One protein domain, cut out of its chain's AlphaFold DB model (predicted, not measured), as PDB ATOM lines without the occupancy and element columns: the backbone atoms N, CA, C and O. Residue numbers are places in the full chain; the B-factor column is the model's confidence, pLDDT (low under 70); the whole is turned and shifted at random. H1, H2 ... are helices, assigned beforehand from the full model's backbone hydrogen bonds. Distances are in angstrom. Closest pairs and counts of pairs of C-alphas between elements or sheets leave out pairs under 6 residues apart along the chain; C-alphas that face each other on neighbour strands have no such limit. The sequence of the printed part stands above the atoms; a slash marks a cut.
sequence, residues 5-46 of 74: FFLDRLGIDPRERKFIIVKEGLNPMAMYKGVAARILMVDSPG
ATOM      1  N   PHE A   5     170.864 201.883 114.642       88.12
ATOM      2  CA  PHE A   5     172.244 202.302 114.908       88.12
ATOM      3  C   PHE A   5     172.340 203.356 116.024       88.12
ATOM      4  O   PHE A   5     173.306 203.383 116.788       88.12
ATOM      5  N   PHE A   6     171.331 204.224 116.151       89.00
ATOM      6  CA  PHE A   6     171.266 205.182 117.253       89.00
ATOM      7  C   PHE A   6     171.131 204.477 118.611       89.00
ATOM      8  O   PHE A   6     171.777 204.889 119.572       89.00
ATOM      9  N   LEU A   7     170.344 203.398 118.683       91.44
ATOM     10  CA  LEU A   7     170.179 202.601 119.901       91.44
ATOM     11  C   LEU A   7     171.486 201.894 120.278       91.44
ATOM     12  O   LEU A   7     171.908 201.985 121.432       91.44
ATOM     13  N   ASP A   8     172.175 201.304 119.298       90.56
ATOM     14  CA  ASP A   8     173.475 200.654 119.512       90.56
ATOM     15  C   ASP A   8     174.504 201.637 120.096       90.56
ATOM     16  O   ASP A   8     175.209 201.317 121.053       90.56
ATOM     17  N   ARG A   9     174.547 202.879 119.591       93.38
ATOM     18  CA  ARG A   9     175.440 203.935 120.107       93.38
ATOM     19  C   ARG A   9     175.139 204.327 121.560       93.38
ATOM     20  O   ARG A   9     176.023 204.831 122.250       93.38
ATOM     21  N   LEU A  10     173.910 204.103 122.020       94.00
ATOM     22  CA  LEU A  10     173.498 204.291 123.412       94.00
ATOM     23  C   LEU A  10     173.694 203.029 124.270       94.00
ATOM     24  O   LEU A  10     173.300 203.025 125.435       94.00
ATOM     25  N   GLY A  11     174.281 201.962 123.719       95.56
ATOM     26  CA  GLY A  11     174.455 200.682 124.409       95.56
ATOM     27  C   GLY A  11     173.160 199.875 124.537       95.56
ATOM     28  O   GLY A  11     173.040 199.032 125.425       95.56
ATOM     29  N   ILE A  12     172.166 200.146 123.690       94.56
ATOM     30  CA  ILE A  12     170.881 199.446 123.674       94.56
ATOM     31  C   ILE A  12     170.848 198.525 122.459       94.56
ATOM     32  O   ILE A  12     170.634 199.003 121.352       94.56
ATOM     33  N   ASP A  13     170.983 197.211 122.669       93.81
ATOM     34  CA  ASP A  13     170.738 196.246 121.592       93.81
ATOM     35  C   ASP A  13     169.228 196.177 121.299       93.81
ATOM     36  O   ASP A  13     168.454 195.778 122.181       93.81
ATOM     37  N   PRO A  14     168.771 196.561 120.092       92.50
ATOM     38  CA  PRO A  14     167.364 196.497 119.718       92.50
ATOM     39  C   PRO A  14     166.813 195.065 119.654       92.50
ATOM     40  O   PRO A  14     165.609 194.885 119.824       92.50
ATOM     41  N   ARG A  15     167.658 194.050 119.433       92.50
ATOM     42  CA  ARG A  15     167.238 192.640 119.284       92.50
ATOM     43  C   ARG A  15     166.840 192.006 120.616       92.50
ATOM     44  O   ARG A  15     166.016 191.100 120.643       92.50
ATOM     45  N   GLU A  16     167.362 192.545 121.713       95.06
ATOM     46  CA  GLU A  16     167.060 192.118 123.083       95.06
ATOM     47  C   GLU A  16     165.803 192.800 123.654       95.06
ATOM     48  O   GLU A  16     165.408 192.570 124.802       95.06
ATOM     49  N   ARG A  17     165.150 193.684 122.886       94.38
ATOM     50  CA  ARG A  17     163.954 194.408 123.332       94.38
ATOM     51  C   ARG A  17     162.695 193.768 122.769       94.38
ATOM     52  O   ARG A  17     162.553 193.590 121.567       94.38
ATOM     53  N   LYS A  18     161.718 193.513 123.648       95.19
ATOM     54  CA  LYS A  18     160.386 193.025 123.243       95.19
ATOM     55  C   LYS A  18     159.656 194.024 122.343       95.19
ATOM     56  O   LYS A  18     158.960 193.623 121.419       95.19
ATOM     57  N   PHE A  19     159.813 195.315 122.637       93.62
ATOM     58  CA  PHE A  19     159.212 196.411 121.891       93.62
ATOM     59  C   PHE A  19     160.186 197.578 121.800       93.62
ATOM     60  O   PHE A  19     160.912 197.873 122.751       93.62
ATOM     61  N   ILE A  20     160.139 198.273 120.669       91.56
ATOM     62  CA  ILE A  20     160.810 199.550 120.458       91.56
ATOM     63  C   ILE A  20     159.730 200.527 120.018       91.56
ATOM     64  O   ILE A  20     159.058 200.302 119.014       91.56
ATOM     65  N   ILE A  21     159.548 201.596 120.790       91.31
ATOM     66  CA  ILE A  21     158.612 202.666 120.451       91.31
ATOM     67  C   ILE A  21     159.405 203.741 119.724       91.31
ATOM     68  O   ILE A  21     160.390 204.262 120.247       91.31
ATOM     69  N   VAL A  22     158.971 204.062 118.515       87.94
ATOM     70  CA  VAL A  22     159.611 205.052 117.653       87.94
ATOM     71  C   VAL A  22     158.686 206.250 117.509       87.94
ATOM     72  O   VAL A  22     157.500 206.103 117.224       87.94
ATOM     73  N   LYS A  23     159.223 207.452 117.728       82.62
ATOM     74  CA  LYS A  23     158.513 208.709 117.472       82.62
ATOM     75  C   LYS A  23     158.905 209.218 116.087       82.62
ATOM     76  O   LYS A  23     159.621 210.205 115.962       82.62
ATOM     77  N   GLU A  24     158.464 208.509 115.058       69.94
ATOM     78  CA  GLU A  24     158.696 208.871 113.660       69.94
ATOM     79  C   GLU A  24     157.556 208.337 112.777       69.94
ATOM     80  O   GLU A  24     156.821 207.449 113.202       69.94
ATOM     81  N   GLY A  25     157.386 208.910 111.580       66.56
ATOM     82  CA  GLY A  25     156.377 208.515 110.588       66.56
ATOM     83  C   GLY A  25     156.669 207.167 109.911       66.56
ATOM     84  O   GLY A  25     156.917 206.182 110.582       66.56
ATOM     85  N   LEU A  26     156.621 207.092 108.572       62.62
ATOM     86  CA  LEU A  26     156.719 205.833 107.797       62.62
ATOM     87  C   LEU A  26     158.124 205.193 107.738       62.62
ATOM     88  O   LEU A  26     158.266 204.048 107.305       62.62
ATOM     89  N   ASN A  27     159.163 205.899 108.184       75.56
ATOM     90  CA  ASN A  27     160.561 205.451 108.142       75.56
ATOM     91  C   ASN A  27     160.872 204.115 108.875       75.56
ATOM     92  O   ASN A  27     161.709 203.342 108.392       75.56
ATOM     93  N   PRO A  28     160.183 203.736 109.976       79.56
ATOM     94  CA  PRO A  28     160.461 202.497 110.696       79.56
ATOM     95  C   PRO A  28     160.340 201.235 109.840       79.56
ATOM     96  O   PRO A  28     161.050 200.260 110.090       79.56
ATOM     97  N   MET A  29     159.503 201.266 108.797       80.19
ATOM     98  CA  MET A  29     159.315 200.148 107.867       80.19
ATOM     99  C   MET A  29     160.606 199.765 107.136       80.19
ATOM    100  O   MET A  29     160.849 198.582 106.891       80.19
ATOM    101  N   ALA A  30     161.445 200.750 106.804       84.25
ATOM    102  CA  ALA A  30     162.733 200.520 106.160       84.25
ATOM    103  C   ALA A  30     163.837 200.290 107.199       84.25
ATOM    104  O   ALA A  30     164.588 199.318 107.103       84.25
ATOM    105  N   MET A  31     163.910 201.149 108.220       88.00
ATOM    106  CA  MET A  31     165.036 201.166 109.158       88.00
ATOM    107  C   MET A  31     165.074 199.982 110.120       88.00
ATOM    108  O   MET A  31     166.157 199.521 110.475       88.00
ATOM    109  N   TYR A  32     163.916 199.477 110.552       90.00
ATOM    110  CA  TYR A  32     163.848 198.427 111.571       90.00
ATOM    111  C   TYR A  32     163.645 197.028 110.988       90.00
ATOM    112  O   TYR A  32     163.632 196.058 111.741       90.00
ATOM    113  N   LYS A  33     163.570 196.880 109.657       87.44
ATOM    114  CA  LYS A  33     163.342 195.587 108.990       87.44
ATOM    115  C   LYS A  33     164.346 194.496 109.396       87.44
ATOM    116  O   LYS A  33     163.990 193.324 109.417       87.44
ATOM    117  N   GLY A  34     165.587 194.872 109.717       88.94
ATOM    118  CA  GLY A  34     166.641 193.936 110.130       88.94
ATOM    119  C   GLY A  34     166.632 193.541 111.613       88.94
ATOM    120  O   GLY A  34     167.366 192.633 111.990       88.94
ATOM    121  N   VAL A  35     165.844 194.215 112.457       91.88
ATOM    122  CA  VAL A  35     165.825 193.991 113.918       91.88
ATOM    123  C   VAL A  35     164.420 193.782 114.487       91.88
ATOM    124  O   VAL A  35     164.284 193.352 115.625       91.88
ATOM    125  N   ALA A  36     163.372 194.054 113.707       92.25
ATOM    126  CA  ALA A  36     161.982 193.890 114.102       92.25
ATOM    127  C   ALA A  36     161.276 192.878 113.195       92.25
ATOM    128  O   ALA A  36     161.275 193.002 111.971       92.25
ATOM    129  N   ALA A  37     160.605 191.897 113.802       92.75
ATOM    130  CA  ALA A  37     159.801 190.924 113.066       92.75
ATOM    131  C   ALA A  37     158.533 191.550 112.460       92.75
ATOM    132  O   ALA A  37     158.041 191.088 111.429       92.75
ATOM    133  N   ARG A  38     157.969 192.571 113.113       91.50
ATOM    134  CA  ARG A  38     156.750 193.276 112.705       91.50
ATOM    135  C   ARG A  38     156.866 194.748 113.073       91.50
ATOM    136  O   ARG A  38     157.493 195.086 114.072       91.50
ATOM    137  N   ILE A  39     156.207 195.588 112.286       90.75
ATOM    138  CA  ILE A  39     156.023 197.009 112.570       90.75
ATOM    139  C   ILE A  39     154.523 197.247 112.697       90.75
ATOM    140  O   ILE A  39     153.753 196.812 111.840       90.75
ATOM    141  N   LEU A  40     154.119 197.895 113.785       89.88
ATOM    142  CA  LEU A  40     152.728 198.199 114.090       89.88
ATOM    143  C   LEU A  40     152.578 199.715 114.173       89.88
ATOM    144  O   LEU A  40     153.237 200.354 114.991       89.88
ATOM    145  N   MET A  41     151.710 200.277 113.334       88.19
ATOM    146  CA  MET A  41     151.273 201.664 113.479       88.19
ATOM    147  C   MET A  41     150.157 201.702 114.517       88.19
ATOM    148  O   MET A  41     149.177 200.968 114.396       88.19
ATOM    149  N   VAL A  42     150.323 202.526 115.549       87.81
ATOM    150  CA  VAL A  42     149.385 202.609 116.674       87.81
ATOM    151  C   VAL A  42     148.763 203.998 116.702       87.81
ATOM    152  O   VAL A  42     149.479 204.994 116.616       87.81
ATOM    153  N   ASP A  43     147.442 204.058 116.867       88.81
ATOM    154  CA  ASP A  43     146.705 205.294 117.145       88.81
ATOM    155  C   ASP A  43     146.911 205.705 118.613       88.81
ATOM    156  O   ASP A  43     146.089 205.457 119.496       88.81
ATOM    157  N   SER A  44     148.103 206.222 118.909       88.06
ATOM    158  CA  SER A  44     148.471 206.668 120.251       88.06
ATOM    159  C   SER A  44     147.961 208.087 120.532       88.06
ATOM    160  O   SER A  44     148.019 208.934 119.635       88.06
ATOM    161  N   PRO A  45     147.583 208.418 121.780       87.62
ATOM    162  CA  PRO A  45     147.267 209.793 122.148       87.62
ATOM    163  C   PRO A  45     148.497 210.705 122.001       87.62
ATOM    164  O   PRO A  45     149.630 210.295 122.250       87.62
ATOM    165  N   GLY A  46     148.278 211.967 121.630       86.06
ATOM    166  CA  GLY A  46     149.347 212.953 121.479       86.06
ATOM    167  C   GLY A  46     148.907 214.200 120.717       86.06
ATOM    168  O   GLY A  46     147.754 214.315 120.307       86.06
TER     169      GLY A  46
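What this domain is: This is residues 5 to 46 of the 74 residues of the protein "MlrC_C domain-containing protein" of Lentisphaeria bacterium (UniProt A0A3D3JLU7). This domain has little regular structure: two very short helices set in long loops, with H1 at one end of the longest axis and the last residues, 43 to 46, toward the other. Residues 10 to 27 loop from H1 to H2, and residues 32 to 46 fold back and run out to the end of the printed part. The printed part has 42 residues, 9 of them in named elements, H1 then H2, with no named strand; the class is all helix. It is only just compact, close to loose, with a radius of gyration of the C-alphas of 10.8 A and spans of 29 by 20 by 18 A.

Where its parts are: Find C-alpha 5 at (172.244, 202.302, 114.908); there H1, residues 5 to 9, begins, and it runs 6.3 A. H2, residues 28 to 31, runs 5.0 A and ends at C-alpha 31, (165.036, 201.166, 109.158).

How they stand to each other: H1 and H2 are apart. In H1 the O i to N i+4 pair is within hydrogen-bond range; H2 is too short for one.

The domain as a whole: The two C-alphas farthest apart, of Gly 11 and Asp 43, are 29.1 A apart. The printed part has no cut. H1 to H2 is a long link of 18 residues. Look at residues 24 to 26 for pLDDT under 70.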